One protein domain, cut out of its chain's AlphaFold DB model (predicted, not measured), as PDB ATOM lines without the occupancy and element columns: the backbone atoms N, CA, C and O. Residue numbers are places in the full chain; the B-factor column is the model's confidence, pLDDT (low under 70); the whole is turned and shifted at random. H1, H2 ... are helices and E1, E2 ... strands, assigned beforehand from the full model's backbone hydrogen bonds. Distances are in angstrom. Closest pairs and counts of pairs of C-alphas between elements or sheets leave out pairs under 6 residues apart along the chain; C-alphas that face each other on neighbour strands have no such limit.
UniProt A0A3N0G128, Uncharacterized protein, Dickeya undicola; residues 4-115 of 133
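What this domain is: This is residues 4 to 115 of the 133 residues of an uncharacterized protein of Dickeya undicola (UniProt A0A3N0G128). A twisted wall of six strands has two helices, H1 and H2, side by side over one face, while the other face is bare. Small H3 lies off the sheet, between E4 and E5 along the chain. The printed part has 112 residues, with three named helices and six named strands in the order E1 E2 H1 E3 H2 E4 H3 E5 E6, class mixed. The mixed sheet runs E2 E1 E3 E4 E5 E6; the whole is compact, with a radius of gyration of the C-alphas of 13.3 A and spans of 38 by 27 by 25 A.

Where its parts are: E1, residues 4 to 10, begins at C-alpha 4 (-37.281, 41.079, 182.129) and is 20.3 A long. E2, residues 16 to 24, 23.3 A, bends by 60 degrees at residue 19. H1 is residues 35 to 41, E3 49 to 54, H2 60 to 70 at 15.6 A, E4 76 to 81, H3 88 to 91 and E5 102 to 107. E6, residues 110 to 114, ends at C-alpha 114 (-25.739, 27.133, 192.553).

How they stand to each other: E2 and E1 are an antiparallel hairpin, N 5 and O 22 at 2.8 A. E1 and E3 are antiparallel, N 6 and O 53 at 2.8 A; E3 and E4 are parallel, N 52 and O 78 at 2.8 A. E4 and E5 are antiparallel, N 79 and O 104 at 2.8 A, as is the hairpin E5 and E6, N 105 and O 112 at 2.8 A. E3, H2, E4 form a right-handed strand-helix-strand unit, a helix between parallel neighbours; E2, H1, E3 form a split one, also right-handed, with E1 between its strands. In two layers, helices on one face of a sheet, H1 is over E1 at a height over the sheet of 7.6 A, and H2 over E5 and E6 at 8.9 A. H1 and H2 are close but not clearly touching, C-alphas 37 and 62 being closest at 6.9 A. In H1 and H2 every O i to N i+4 pair is within hydrogen-bond range; H3 is too short for one.

The domain as a whole: The farthest C-alphas, of Ala 13 and Lys 29, are 39.5 A apart. The printed part has no cut, and no link is long. Residues 25 to 33 and 86 to 97 have pLDDT under 70.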
ATOM      1  N   ASN A   4     -36.332  40.743 181.078       88.25
ATOM      2  CA  ASN A   4     -37.281  41.079 182.129       88.25
ATOM      3  C   ASN A   4     -36.635  40.862 183.491       88.25
ATOM      4  O   ASN A   4     -36.051  39.810 183.749       88.25
ATOM      5  N   THR A   5     -36.789  41.844 184.372       91.44
ATOM      6  CA  THR A   5     -36.225  41.812 185.718       91.44
ATOM      7  C   THR A   5     -37.251  42.265 186.736       91.44
ATOM      8  O   THR A   5     -37.940  43.266 186.546       91.44
ATOM      9  N   GLU A   6     -37.286  41.585 187.867       94.31
ATOM     10  CA  GLU A   6     -38.104  41.928 189.019       94.31
ATOM     11  C   GLU A   6     -37.250  41.965 190.280       94.31
ATOM     12  O   GLU A   6     -36.245  41.262 190.382       94.31
ATOM     13  N   ILE A   7     -37.646  42.779 191.258       94.62
ATOM     14  CA  ILE A   7     -36.964  42.866 192.550       94.62
ATOM     15  C   ILE A   7     -37.950  42.722 193.701       94.62
ATOM     16  O   ILE A   7     -39.047  43.284 193.689       94.62
ATOM     17  N   TYR A   8     -37.524  41.997 194.725       95.56
ATOM     18  CA  TYR A   8     -38.327  41.596 195.866       95.56
ATOM     19  C   TYR A   8     -37.598  41.907 197.173       95.56
ATOM     20  O   TYR A   8     -36.367  41.831 197.251       95.56
ATOM     21  N   TYR A   9     -38.377  42.206 198.215       93.62
ATOM     22  CA  TYR A   9     -37.907  42.243 199.604       93.62
ATOM     23  C   TYR A   9     -38.506  41.081 200.396       93.62
ATOM     24  O   TYR A   9     -39.644  40.683 200.106       93.62
ATOM     25  N   PRO A  10     -37.789  40.558 201.404       92.94
ATOM     26  CA  PRO A  10     -38.375  39.619 202.344       92.94
ATOM     27  C   PRO A  10     -39.457  40.318 203.178       92.94
ATOM     28  O   PRO A  10     -39.350  41.501 203.509       92.94
ATOM     29  N   THR A  11     -40.500  39.580 203.532       89.31
ATOM     30  CA  THR A  11     -41.531  40.000 204.482       89.31
ATOM     31  C   THR A  11     -41.284  39.349 205.840       89.31
ATOM     32  O   THR A  11     -40.659  38.291 205.934       89.31
ATOM     33  N   GLU A  12     -41.826  39.943 206.904       86.44
ATOM     34  CA  GLU A  12     -41.780  39.355 208.253       86.44
ATOM     35  C   GLU A  12     -42.503  38.001 208.332       86.44
ATOM     36  O   GLU A  12     -42.145  37.152 209.142       86.44
ATOM     37  N   ALA A  13     -43.475  37.765 207.444       85.25
ATOM     38  CA  ALA A  13     -44.213  36.509 207.339       85.25
ATOM     39  C   ALA A  13     -43.414  35.379 206.658       85.25
ATOM     40  O   ALA A  13     -43.957  34.300 206.436       85.25
ATOM     41  N   GLY A  14     -42.147  35.612 206.296       86.25
ATOM     42  CA  GLY A  14     -41.322  34.609 205.625       86.25
ATOM     43  C   GLY A  14     -41.719  34.393 204.166       86.25
ATOM     44  O   GLY A  14     -41.643  33.276 203.667       86.25
ATOM     45  N   SER A  15     -42.145  35.454 203.478       90.31
ATOM     46  CA  SER A  15     -42.429  35.445 202.040       90.31
ATOM     47  C   SER A  15     -41.658  36.547 201.318       90.31
ATOM     48  O   SER A  15     -40.969  37.354 201.942       90.31
ATOM     49  N   TRP A  16     -41.771  36.599 199.996       93.44
ATOM     50  CA  TRP A  16     -41.185  37.660 199.187       93.44
ATOM     51  C   TRP A  16     -42.269  38.573 198.632       93.44
ATOM     52  O   TRP A  16     -43.300  38.113 198.144       93.44
ATOM     53  N   ARG A  17     -42.032  39.883 198.686       92.44
ATOM     54  CA  ARG A  17     -42.956  40.892 198.164       92.44
ATOM     55  C   ARG A  17     -42.306  41.669 197.035       92.44
ATOM     56  O   ARG A  17     -41.288  42.324 197.267       92.44
ATOM     57  N   SER A  18     -42.936  41.643 195.859       93.19
ATOM     58  CA  SER A  18     -42.495  42.420 194.698       93.19
ATOM     59  C   SER A  18     -42.432  43.911 195.037       93.19
ATOM     60  O   SER A  18     -43.317  44.460 195.700       93.19
ATOM     61  N   GLN A  19     -41.347  44.550 194.615       92.31
ATOM     62  CA  GLN A  19     -41.062  45.968 194.823       92.31
ATOM     63  C   GLN A  19     -40.996  46.743 193.511       92.31
ATOM     64  O   GLN A  19     -40.939  47.977 193.534       92.31
ATOM     65  N   GLY A  20     -40.983  46.049 192.378       89.94
ATOM     66  CA  GLY A  20     -40.962  46.642 191.053       89.94
ATOM     67  C   GLY A  20     -40.420  45.680 190.009       89.94
ATOM     68  O   GLY A  20     -39.774  44.684 190.336       89.94
ATOM     69  N   SER A  21     -40.660  46.039 188.758       90.75
ATOM     70  CA  SER A  21     -40.178  45.330 187.584       90.75
ATOM     71  C   SER A  21     -39.612  46.317 186.565       90.75
ATOM     72  O   SER A  21     -39.909  47.515 186.599       90.75
ATOM     73  N   ASN A  22     -38.753  45.816 185.687       85.81
ATOM     74  CA  ASN A  22     -38.197  46.545 184.560       85.81
ATOM     75  C   ASN A  22     -38.002  45.580 183.382       85.81
ATOM     76  O   ASN A  22     -37.821  44.379 183.578       85.81
ATOM     77  N   ALA A  23     -38.053  46.105 182.162       83.06
ATOM     78  CA  ALA A  23     -37.827  45.325 180.956       83.06
ATOM     79  C   ALA A  23     -37.031  46.149 179.946       83.06
ATOM     80  O   ALA A  23     -37.415  47.267 179.593       83.06
ATOM     81  N   VAL A  24     -35.930  45.590 179.449       75.75
ATOM     82  CA  VAL A  24     -35.090  46.243 178.438       75.75
ATOM     83  C   VAL A  24     -35.148  45.463 177.132       75.75
ATOM     84  O   VAL A  24     -34.816  44.285 177.067       75.75
ATOM     85  N   THR A  25     -35.597  46.124 176.064       66.81
ATOM     86  CA  THR A  25     -35.801  45.508 174.739       66.81
ATOM     87  C   THR A  25     -34.578  45.603 173.824       66.81
ATOM     88  O   THR A  25     -34.547  44.972 172.766       66.81
ATOM     89  N   LYS A  26     -33.565  46.389 174.215       58.41
ATOM     90  CA  LYS A  26     -32.298  46.553 173.494       58.41
ATOM     91  C   LYS A  26     -31.128  46.486 174.467       58.41
ATOM     92  O   LYS A  26     -31.156  47.140 175.508       58.41
ATOM     93  N   VAL A  27     -30.083  45.759 174.077       55.12
ATOM     94  CA  VAL A  27     -28.792  45.764 174.775       55.12
ATOM     95  C   VAL A  27     -28.246  47.191 174.744       55.12
ATOM     96  O   VAL A  27     -27.964  47.737 173.676       55.12
ATOM     97  N   ASN A  28     -28.153  47.824 175.910       57.31
ATOM     98  CA  ASN A  28     -27.597  49.163 176.049       57.31
ATOM     99  C   ASN A  28     -26.140  49.052 176.510       57.31
ATOM    100  O   ASN A  28     -25.846  48.352 177.477       57.31
ATOM    101  N   LYS A  29     -25.226  49.760 175.834       55.78
ATOM    102  CA  LYS A  29     -23.810  49.830 176.235       55.78
ATOM    103  C   LYS A  29     -23.615  50.540 177.577       55.78
ATOM    104  O   LYS A  29     -22.599  50.345 178.231       55.78
ATOM    105  N   SER A  30     -24.567  51.375 177.986       66.25
ATOM    106  CA  SER A  30     -24.552  51.981 179.311       66.25
ATOM    107  C   SER A  30     -25.005  50.964 180.354       66.25
ATOM    108  O   SER A  30     -26.191  50.639 180.438       66.25
ATOM    109  N   ILE A  31     -24.064  50.530 181.193       58.00
ATOM    110  CA  ILE A  31     -24.300  49.672 182.365       58.00
ATOM    111  C   ILE A  31     -25.345  50.259 183.328       58.00
ATOM    112  O   ILE A  31     -26.019  49.528 184.043       58.00
ATOM    113  N   PHE A  32     -25.523  51.585 183.329       60.25
ATOM    114  CA  PHE A  32     -26.528  52.274 184.144       60.25
ATOM    115  C   PHE A  32     -27.966  52.020 183.675       60.25
ATOM    116  O   PHE A  32     -28.901  52.255 184.433       60.25
ATOM    117  N   ASN A  33     -28.137  51.518 182.450       66.75
ATOM    118  CA  ASN A  33     -29.432  51.170 181.870       66.75
ATOM    119  C   ASN A  33     -29.665  49.653 181.826       66.75
ATOM    120  O   ASN A  33     -30.626  49.211 181.198       66.75
ATOM    121  N   HIS A  34     -28.792  48.844 182.441       79.12
ATOM    122  CA  HIS A  34     -29.051  47.411 182.594       79.12
ATOM    123  C   HIS A  34     -30.195  47.221 183.582       79.12
ATOM    124  O   HIS A  34     -30.269  47.918 184.598       79.12
ATOM    125  N   SER A  35     -31.111  46.319 183.239       82.75
ATOM    126  CA  SER A  35     -32.423  46.221 183.875       82.75
ATOM    127  C   SER A  35     -32.308  46.000 185.384       82.75
ATOM    128  O   SER A  35     -32.898  46.757 186.160       82.75
ATOM    129  N   GLU A  36     -31.450  45.063 185.800       84.00
ATOM    130  CA  GLU A  36     -31.168  44.761 187.202       84.00
ATOM    131  C   GLU A  36     -30.548  45.929 187.959       84.00
ATOM    132  O   GLU A  36     -30.932  46.199 189.098       84.00
ATOM    133  N   ARG A  37     -29.615  46.656 187.342       86.94
ATOM    134  CA  ARG A  37     -28.902  47.741 188.015       86.94
ATOM    135  C   ARG A  37     -29.784  48.968 188.183       86.94
ATOM    136  O   ARG A  37     -29.823  49.530 189.274       86.94
ATOM    137  N   ALA A  38     -30.513  49.355 187.138       86.62
ATOM    138  CA  ALA A  38     -31.458  50.467 187.201       86.62
ATOM    139  C   ALA A  38     -32.540  50.211 188.262       86.62
ATOM    140  O   ALA A  38     -32.843  51.085 189.080       86.62
ATOM    141  N   LEU A  39     -33.076  48.987 188.290       89.00
ATOM    142  CA  LEU A  39     -34.093  48.588 189.255       89.00
ATOM    143  C   LEU A  39     -33.528  48.548 190.684       89.00
ATOM    144  O   LEU A  39     -34.153  49.075 191.606       89.00
ATOM    145  N   PHE A  40     -32.333  47.985 190.873       91.88
ATOM    146  CA  PHE A  40     -31.681  47.925 192.178       91.88
ATOM    147  C   PHE A  40     -31.321  49.314 192.720       91.88
ATOM    148  O   PHE A  40     -31.632  49.604 193.872       91.88
ATOM    149  N   GLU A  41     -30.738  50.209 191.918       91.19
ATOM    150  CA  GLU A  41     -30.375  51.572 192.345       91.19
ATOM    151  C   GLU A  41     -31.581  52.348 192.902       91.19
ATOM    152  O   GLU A  41     -31.485  52.971 193.960       91.19
ATOM    153  N   GLY A  42     -32.756  52.222 192.276       87.56
ATOM    154  CA  GLY A  42     -33.993  52.844 192.768       87.56
ATOM    155  C   GLY A  42     -34.547  52.240 194.070       87.56
ATOM    156  O   GLY A  42     -35.475  52.791 194.669       87.56
ATOM    157  N   LYS A  43     -34.013  51.096 194.513       89.75
ATOM    158  CA  LYS A  43     -34.551  50.275 195.610       89.75
ATOM    159  C   LYS A  43     -33.543  50.026 196.733       89.75
ATOM    160  O   LYS A  43     -33.957  49.732 197.854       89.75
ATOM    161  N   LYS A  44     -32.242  50.186 196.489       89.31
ATOM    162  CA  LYS A  44     -31.167  49.765 197.401       89.31
ATOM    163  C   LYS A  44     -31.133  50.489 198.746       89.31
ATOM    164  O   LYS A  44     -30.556  49.974 199.695       89.31
ATOM    165  N   ALA A  45     -31.747  51.669 198.847       88.94
ATOM    166  CA  ALA A  45     -31.818  52.435 200.094       88.94
ATOM    167  C   ALA A  45     -32.860  51.900 201.097       88.94
ATOM    168  O   ALA A  45     -32.852  52.314 202.252       88.94
ATOM    169  N   LYS A  46     -33.773  51.013 200.671       86.31
ATOM    170  CA  LYS A  46     -34.943  50.591 201.464       86.31
ATOM    171  C   LYS A  46     -34.833  49.181 202.054       86.31
ATOM    172  O   LYS A  46     -35.796  48.705 202.644       86.31
ATOM    173  N   GLY A  47     -33.695  48.508 201.889       87.25
ATOM    174  CA  GLY A  47     -33.517  47.136 202.356       87.25
ATOM    175  C   GLY A  47     -32.054  46.735 202.506       87.25
ATOM    176  O   GLY A  47     -31.147  47.421 202.037       87.25
ATOM    177  N   SER A  48     -31.841  45.605 203.173       93.25
ATOM    178  CA  SER A  48     -30.538  44.951 203.334       93.25
ATOM    179  C   SER A  48     -30.484  43.578 202.659       93.25
ATOM    180  O   SER A  48     -29.400  43.068 202.402       93.25
ATOM    181  N   LEU A  49     -31.630  42.985 202.330       95.69
ATOM    182  CA  LEU A  49     -31.724  41.715 201.621       95.69
ATOM    183  C   LEU A  49     -32.649  41.871 200.418       95.69
ATOM    184  O   LEU A  49     -33.778  42.348 200.546       95.69
ATOM    185  N   PHE A  50     -32.152  41.455 199.261       96.38
ATOM    186  CA  PHE A  50     -32.820  41.621 197.981       96.38
ATOM    187  C   PHE A  50     -32.847  40.291 197.244       96.38
ATOM    188  O   PHE A  50     -31.852  39.566 197.238       96.38
ATOM    189  N   LEU A  51     -33.959  40.014 196.576       96.06
ATOM    190  CA  LEU A  51     -34.035  38.979 195.556       96.06
ATOM    191  C   LEU A  51     -34.362  39.642 194.227       96.06
ATOM    192  O   LEU A  51     -35.328  40.393 194.130       96.06
ATOM    193  N   ILE A  52     -33.536  39.380 193.225       95.50
ATOM    194  CA  ILE A  52     -33.720  39.821 191.852       95.50
ATOM    195  C   ILE A  52     -34.025  38.581 191.020       95.50
ATOM    196  O   ILE A  52     -33.252  37.625 191.028       95.50
ATOM    197  N   VAL A  53     -35.154  38.581 190.321       94.75
ATOM    198  CA  VAL A  53     -35.522  37.522 189.377       94.75
ATOM    199  C   VAL A  53     -35.341  38.079 187.976       94.75
ATOM    200  O   VAL A  53     -35.832  39.169 187.692       94.75
ATOM    201  N   GLN A  54     -34.600  37.380 187.119       90.88
ATOM    202  CA  GLN A  54     -34.318  37.849 185.763       90.88
ATOM    203  C   GLN A  54     -34.249  36.691 184.774       90.88
ATOM    204  O   GLN A  54     -33.753  35.613 185.094       90.88
ATOM    205  N   ASP A  55     -34.697  36.919 183.549       88.50
ATOM    206  CA  ASP A  55     -34.658  35.938 182.458       88.50
ATOM    207  C   ASP A  55     -33.338  35.950 181.658       88.50
ATOM    208  O   ASP A  55     -33.282  35.472 180.527       88.50
ATOM    209  N   ALA A  56     -32.263  36.472 182.252       86.38
ATOM    210  CA  ALA A  56     -30.907  36.477 181.719       86.38
ATOM    211  C   ALA A  56     -29.876  36.563 182.856       86.38
ATOM    212  O   ALA A  56     -30.140  37.142 183.913       86.38
ATOM    213  N   PHE A  57     -28.676  36.037 182.619       86.88
ATOM    214  CA  PHE A  57     -27.548  36.202 183.535       86.88
ATOM    215  C   PHE A  57     -27.105  37.680 183.612       86.88
ATOM    216  O   PHE A  57     -27.125  38.367 182.585       86.88
ATOM    217  N   PRO A  58     -26.678  38.177 184.792       85.94
ATOM    218  CA  PRO A  58     -26.146  39.534 184.918       85.94
ATOM    219  C   PRO A  58     -24.823  39.651 184.167       85.94
ATOM    220  O   PRO A  58     -23.998  38.747 184.273       85.94
ATOM    221  N   CYS A  59     -24.586  40.764 183.466       83.00
ATOM    222  CA  CYS A  59     -23.320  40.951 182.751       83.00
ATOM    223  C   CYS A  59     -22.102  41.084 183.697       83.00
ATOM    224  O   CYS A  59     -22.278  41.218 184.905       83.00
ATOM    225  N   ALA A  60     -20.869  41.117 183.178       81.81
ATOM    226  CA  ALA A  60     -19.649  41.110 183.998       81.81
ATOM    227  C   ALA A  60     -19.550  42.362 184.860       81.81
ATOM    228  O   ALA A  60     -19.259  42.292 186.053       81.81
ATOM    229  N   ASP A  61     -19.883  43.507 184.269       84.69
ATOM    230  CA  ASP A  61     -19.921  44.778 184.977       84.69
ATOM    231  C   ASP A  61     -21.010  44.788 186.057       84.69
ATOM    232  O   ASP A  61     -20.787  45.304 187.152       84.69
ATOM    233  N   CYS A  62     -22.180  44.194 185.786       88.44
ATOM    234  CA  CYS A  62     -23.237  44.026 186.786       88.44
ATOM    235  C   CYS A  62     -22.804  43.064 187.898       88.44
ATOM    236  O   CYS A  62     -23.011  43.352 189.075       88.44
ATOM    237  N   HIS A  63     -22.159  41.953 187.550       89.94
ATOM    238  CA  HIS A  63     -21.651  40.965 188.493       89.94
ATOM    239  C   HIS A  63     -20.638  41.589 189.465       89.94
ATOM    240  O   HIS A  63     -20.800  41.474 190.683       89.94
ATOM    241  N   GLU A  64     -19.641  42.313 188.951       90.69
ATOM    242  CA  GLU A  64     -18.660  43.015 189.785       90.69
ATOM    243  C   GLU A  64     -19.288  44.166 190.578       90.69
ATOM    244  O   GLU A  64     -18.943  44.381 191.743       90.69
ATOM    245  N   TYR A  65     -20.265  44.870 190.000       92.81
ATOM    246  CA  TYR A  65     -21.036  45.877 190.722       92.81
ATOM    247  C   TYR A  65     -21.739  45.283 191.955       92.81
ATOM    248  O   TYR A  65     -21.595  45.830 193.049       92.81
ATOM    249  N   PHE A  66     -22.445  44.154 191.825       94.50
ATOM    250  CA  PHE A  66     -23.162  43.541 192.952       94.50
ATOM    251  C   PHE A  66     -22.225  42.942 194.004       94.50
ATOM    252  O   PHE A  66     -22.517  43.018 195.201       94.50
ATOM    253  N   LYS A  67     -21.056  42.429 193.604       95.06
ATOM    254  CA  LYS A  67     -19.994  42.086 194.562       95.06
ATOM    255  C   LYS A  67     -19.573  43.320 195.356       95.06
ATOM    256  O   LYS A  67     -19.644  43.313 196.582       95.06
ATOM    257  N   LYS A  68     -19.221  44.413 194.676       95.56
ATOM    258  CA  LYS A  68     -18.784  45.651 195.338       95.56
ATOM    259  C   LYS A  68     -19.852  46.233 196.265       95.56
ATOM    260  O   LYS A  68     -19.540  46.643 197.379       95.56
ATOM    261  N   GLU A  69     -21.110  46.241 195.840       95.25
ATOM    262  CA  GLU A  69     -22.227  46.770 196.630       95.25
ATOM    263  C   GLU A  69     -22.493  45.958 197.910       95.25
ATOM    264  O   GLU A  69     -22.964  46.508 198.903       95.25
ATOM    265  N   THR A  70     -22.169  44.662 197.916       95.88
ATOM    266  CA  THR A  70     -22.329  43.785 199.091       95.88
ATOM    267  C   THR A  70     -21.062  43.678 199.946       95.88
ATOM    268  O   THR A  70     -21.065  42.988 200.969       95.88
ATOM    269  N   GLN A  71     -19.972  44.357 199.567       96.56
ATOM    270  CA  GLN A  71     -18.656  44.231 200.204       96.56
ATOM    271  C   GLN A  71     -18.642  44.672 201.674       96.56
ATOM    272  O   GLN A  71     -17.938  44.070 202.479       96.56
ATOM    273  N   ASP A  72     -19.430  45.684 202.043       95.06
ATOM    274  CA  ASP A  72     -19.487  46.192 203.422       95.06
ATOM    275  C   ASP A  72     -20.389  45.363 204.357       95.06
ATOM    276  O   ASP A  72     -20.530  45.694 205.535       95.06
ATOM    277  N   GLY A  73     -21.010  44.296 203.838       92.81
ATOM    278  CA  GLY A  73     -21.875  43.387 204.591       92.81
ATOM    279  C   GLY A  73     -23.240  43.960 204.977       92.81
ATOM    280  O   GLY A  73     -24.033  43.245 205.587       92.81
ATOM    281  N   LYS A  74     -23.558  45.210 204.614       94.44
ATOM    282  CA  LYS A  74     -24.871  45.815 204.907       94.44
ATOM    283  C   LYS A  74     -25.956  45.350 203.949       94.44
ATOM    284  O   LYS A  74     -27.139  45.508 204.253       94.44
ATOM    285  N   LYS A  75     -25.558  44.825 202.788       95.56
ATOM    286  CA  LYS A  75     -26.464  44.282 201.780       95.56
ATOM    287  C   LYS A  75     -26.081  42.862 201.396       95.56
ATOM    288  O   LYS A  75     -24.903  42.514 201.324       95.56
ATOM    289  N   SER A  76     -27.109  42.091 201.078       96.62
ATOM    290  CA  SER A  76     -27.020  40.757 200.502       96.62
ATOM    291  C   SER A  76     -28.032  40.645 199.379       96.62
ATOM    292  O   SER A  76     -29.164  41.121 199.499       96.62
ATOM    293  N   ILE A  77     -27.619  40.047 198.271       96.88
ATOM    294  CA  ILE A  77     -28.424  40.015 197.052       96.88
ATOM    295  C   ILE A  77     -28.457  38.583 196.540       96.88
ATOM    296  O   ILE A  77     -27.428  37.916 196.472       96.88
ATOM    297  N   ILE A  78     -29.649  38.115 196.201       96.50
ATOM    298  CA  ILE A  78     -29.890  36.827 195.561       96.50
ATOM    299  C   ILE A  78     -30.366  37.128 194.143       96.50
ATOM    300  O   ILE A  78     -31.297  37.906 193.964       96.50
ATOM    301  N   PHE A  79     -29.750  36.520 193.141       94.62
ATOM    302  CA  PHE A  79     -30.258  36.480 191.776       94.62
ATOM    303  C   PHE A  79     -30.868  35.109 191.518       94.62
ATOM    304  O   PHE A  79     -30.192  34.107 191.723       94.62
ATOM    305  N   LYS A  80     -32.108  35.064 191.035       94.19
ATOM    306  CA  LYS A  80     -32.731  33.873 190.455       94.19
ATOM    307  C   LYS A  80     -32.838  34.091 188.951       94.19
ATOM    308  O   LYS A  80     -33.614  34.921 188.485       94.19
ATOM    309  N   ILE A  81     -32.028  33.361 188.203       91.69
ATOM    310  CA  ILE A  81     -31.939  33.456 186.751       91.69
ATOM    311  C   ILE A  81     -32.864  32.397 186.179       91.69
ATOM    312  O   ILE A  81     -32.588  31.212 186.331       91.69
ATOM    313  N   VAL A  82     -33.973  32.813 185.577       91.25
ATOM    314  CA  VAL A  82     -35.041  31.919 185.092       91.25
ATOM    315  C   VAL A  82     -34.976  31.657 183.588       91.25
ATOM    316  O   VAL A  82     -35.717  30.824 183.078       91.25
ATOM    317  N   GLY A  83     -34.071  32.334 182.884       86.81
ATOM    318  CA  GLY A  83     -33.869  32.179 181.449       86.81
ATOM    319  C   GLY A  83     -32.476  32.625 181.022       86.81
ATOM    320  O   GLY A  83     -31.702  33.157 181.823       86.81
ATOM    321  N   ASN A  84     -32.165  32.403 179.749       80.12
ATOM    322  CA  ASN A  84     -30.905  32.806 179.133       80.12
ATOM    323  C   ASN A  84     -31.145  33.724 177.926       80.12
ATOM    324  O   ASN A  84     -30.603  33.527 176.842       80.12
ATOM    325  N   ASN A  85     -31.983  34.746 178.106       76.25
ATOM    326  CA  ASN A  85     -32.352  35.701 177.056       76.25
ATOM    327  C   ASN A  85     -31.206  36.669 176.673       76.25
ATOM    328  O   ASN A  85     -31.430  37.658 175.974       76.25
ATOM    329  N   GLY A  86     -29.968  36.410 177.106       66.69
ATOM    330  CA  GLY A  86     -28.773  37.174 176.749       66.69
ATOM    331  C   GLY A  86     -27.605  36.256 176.380       66.69
ATOM    332  O   GLY A  86     -27.601  35.081 176.719       66.69
ATOM    333  N   CYS A  87     -26.582  36.791 175.711       63.53
ATOM    334  CA  CYS A  87     -25.396  36.013 175.317       63.53
ATOM    335  C   CYS A  87     -24.351  35.859 176.440       63.53
ATOM    336  O   CYS A  87     -23.322  35.217 176.239       63.53
ATOM    337  N   TYR A  88     -24.599  36.442 177.616       63.06
ATOM    338  CA  TYR A  88     -23.603  36.569 178.680       63.06
ATOM    339  C   TYR A  88     -23.072  35.226 179.195       63.06
ATOM    340  O   TYR A  88     -21.873  35.086 179.441       63.06
ATOM    341  N   SER A  89     -23.938  34.217 179.338       58.28
ATOM    342  CA  SER A  89     -23.519  32.888 179.796       58.28
ATOM    343  C   SER A  89     -22.458  32.284 178.865       58.28
ATOM    344  O   SER A  89     -21.485  31.685 179.320       58.28
ATOM    345  N   ALA A  90     -22.587  32.507 177.556       57.75
ATOM    346  CA  ALA A  90     -21.632  32.042 176.561       57.75
ATOM    347  C   ALA A  90     -20.325  32.841 176.587       57.75
ATOM    348  O   ALA A  90     -19.251  32.250 176.504       57.75
ATOM    349  N   GLU A  91     -20.407  34.161 176.767       59.00
ATOM    350  CA  GLU A  91     -19.243  35.056 176.863       59.00
ATOM    351  C   GLU A  91     -18.382  34.780 178.111       59.00
ATOM    352  O   GLU A  91     -17.186  35.065 178.109       59.00
ATOM    353  N   HIS A  92     -18.964  34.170 179.149       59.06
ATOM    354  CA  HIS A  92     -18.293  33.855 180.416       59.06
ATOM    355  C   HIS A  92     -18.095  32.355 180.674       59.06
ATOM    356  O   HIS A  92     -17.886  31.939 181.812       59.06
ATOM    357  N   GLY A  93     -18.127  31.531 179.621       54.22
ATOM    358  CA  GLY A  93     -17.743  30.117 179.705       54.22
ATOM    359  C   GLY A  93     -18.761  29.199 180.391       54.22
ATOM    360  O   GLY A  93     -18.450  28.036 180.632       54.22
ATOM    361  N   LEU A  94     -19.976  29.684 180.672       60.59
ATOM    362  CA  LEU A  94     -21.105  28.864 181.137       60.59
ATOM    363  C   LEU A  94     -21.810  28.145 179.969       60.59
ATOM    364  O   LEU A  94     -22.530  27.169 180.186       60.59
ATOM    365  N   GLY A  95     -21.570  28.603 178.735       57.56
ATOM    366  CA  GLY A  95     -22.130  28.046 177.501       57.56
ATOM    367  C   GLY A  95     -23.466  28.680 177.098       57.56
ATOM    368  O   GLY A  95     -24.127  29.341 177.894       57.56
ATOM    369  N   LEU A  96     -23.863  28.501 175.832       56.44
ATOM    370  CA  LEU A  96     -25.165  28.966 175.316       56.44
ATOM    371  C   LEU A  96     -26.340  28.134 175.872       56.44
ATOM    372  O   LEU A  96     -27.433  28.660 176.050       56.44
ATOM    373  N   GLU A  97     -26.077  26.869 176.216       60.59
ATOM    374  CA  GLU A  97     -27.043  25.867 176.695       60.59
ATOM    375  C   GLU A  97     -27.003  25.697 178.227       60.59
ATOM    376  O   GLU A  97     -27.105  24.588 178.754       60.59
ATOM    377  N   THR A  98     -26.771  26.778 178.982       71.00
ATOM    378  CA  THR A  98     -26.809  26.686 180.448       71.00
ATOM    379  C   THR A  98     -28.230  26.363 180.910       71.00
ATOM    380  O   THR A  98     -29.175  27.079 180.585       71.00
ATOM    381  N   THR A  99     -28.377  25.314 181.720       77.38
ATOM    382  CA  THR A  99     -29.654  24.965 182.348       77.38
ATOM    383  C   THR A  99     -30.118  26.075 183.291       77.38
ATOM    384  O   THR A  99     -29.345  26.571 184.107       77.38
ATOM    385  N   THR A 100     -31.386  26.466 183.192       84.12
ATOM    386  CA  THR A 100     -32.047  27.396 184.117       84.12
ATOM    387  C   THR A 100     -33.194  26.679 184.846       84.12
ATOM    388  O   THR A 100     -33.818  25.798 184.253       84.12
ATOM    389  N   PRO A 101     -33.509  27.036 186.105       89.00
ATOM    390  CA  PRO A 101     -32.991  28.195 186.817       89.00
ATOM    391  C   PRO A 101     -31.564  28.023 187.361       89.00
ATOM    392  O   PRO A 101     -31.130  26.918 187.661       89.00
ATOM    393  N   LYS A 102     -30.846  29.140 187.509       89.38
ATOM    394  CA  LYS A 102     -29.608  29.242 188.303       89.38
ATOM    395  C   LYS A 102     -29.800  30.278 189.393       89.38
ATOM    396  O   LYS A 102     -30.531  31.250 189.202       89.38
ATOM    397  N   ILE A 103     -29.115  30.113 190.515       92.81
ATOM    398  CA  ILE A 103     -29.165  31.072 191.616       92.81
ATOM    399  C   ILE A 103     -27.764  31.607 191.878       92.81
ATOM    400  O   ILE A 103     -26.820  30.829 191.971       92.81
ATOM    401  N   ILE A 104     -27.619  32.926 192.009       93.56
ATOM    402  CA  ILE A 104     -26.363  33.568 192.410       93.56
ATOM    403  C   ILE A 104     -26.573  34.316 193.720       93.56
ATOM    404  O   ILE A 104     -27.407  35.211 193.814       93.56
ATOM    405  N   TYR A 105     -25.775  33.985 194.722       95.88
ATOM    406  CA  TYR A 105     -25.722  34.688 195.996       95.88
ATOM    407  C   TYR A 105     -24.563  35.676 196.005       95.88
ATOM    408  O   TYR A 105     -23.440  35.275 195.720       95.88
ATOM    409  N   TYR A 106     -24.814  36.925 196.398       96.00
ATOM    410  CA  TYR A 106     -23.810  37.971 196.600       96.00
ATOM    411  C   TYR A 106     -23.806  38.444 198.055       96.00
ATOM    412  O   TYR A 106     -24.818  38.953 198.550       96.00
ATOM    413  N   HIS A 107     -22.677  38.286 198.746       96.94
ATOM    414  CA  HIS A 107     -22.503  38.748 200.125       96.94
ATOM    415  C   HIS A 107     -21.022  38.930 200.471       96.94
ATOM    416  O   HIS A 107     -20.184  38.117 200.076       96.94
ATOM    417  N   LEU A 108     -20.693  39.984 201.228       95.81
ATOM    418  CA  LEU A 108     -19.324  40.303 201.662       95.81
ATOM    419  C   LEU A 108     -18.323  40.351 200.495       95.81
ATOM    420  O   LEU A 108     -17.196  39.876 200.620       95.81
ATOM    421  N   GLY A 109     -18.737  40.869 199.334       94.25
ATOM    422  CA  GLY A 109     -17.863  40.985 198.162       94.25
ATOM    423  C   GLY A 109     -17.652  39.688 197.382       94.25
ATOM    424  O   GLY A 109     -16.945  39.692 196.376       94.25
ATOM    425  N   ASN A 110     -18.264  38.587 197.819       93.19
ATOM    426  CA  ASN A 110     -18.152  37.279 197.189       93.19
ATOM    427  C   ASN A 110     -19.434  36.919 196.443       93.19
ATOM    428  O   ASN A 110     -20.514  37.417 196.768       93.19
ATOM    429  N   SER A 111     -19.303  36.013 195.475       92.75
ATOM    430  CA  SER A 111     -20.429  35.422 194.759       92.75
ATOM    431  C   SER A 111     -20.366  33.897 194.793       92.75
ATOM    432  O   SER A 111     -19.287  33.334 194.615       92.75
ATOM    433  N   LEU A 112     -21.511  33.234 194.936       92.31
ATOM    434  CA  LEU A 112     -21.648  31.787 194.768       92.31
ATOM    435  C   LEU A 112     -22.826  31.498 193.835       92.31
ATOM    436  O   LEU A 112     -23.941  31.924 194.123       92.31
ATOM    437  N   MET A 113     -22.578  30.773 192.742       90.56
ATOM    438  CA  MET A 113     -23.627  30.276 191.848       90.56
ATOM    439  C   MET A 113     -23.942  28.814 192.170       90.56
ATOM    440  O   MET A 113     -23.022  28.017 192.341       90.56
ATOM    441  N   VAL A 114     -25.226  28.473 192.236       90.19
ATOM    442  CA  VAL A 114     -25.739  27.133 192.553       90.19
ATOM    443  C   VAL A 114     -26.961  26.804 191.694       90.19
ATOM    444  O   VAL A 114     -27.649  27.702 191.202       90.19
ATOM    445  N   ASP A 115     -27.222  25.512 191.514       85.88
ATOM    446  CA  ASP A 115     -28.407  24.994 190.815       85.88
ATOM    447  C   ASP A 115     -29.678  25.086 191.667       85.88
ATOM    448  O   ASP A 115     -30.761  25.370 191.163       85.88
TER     449      ASP A 115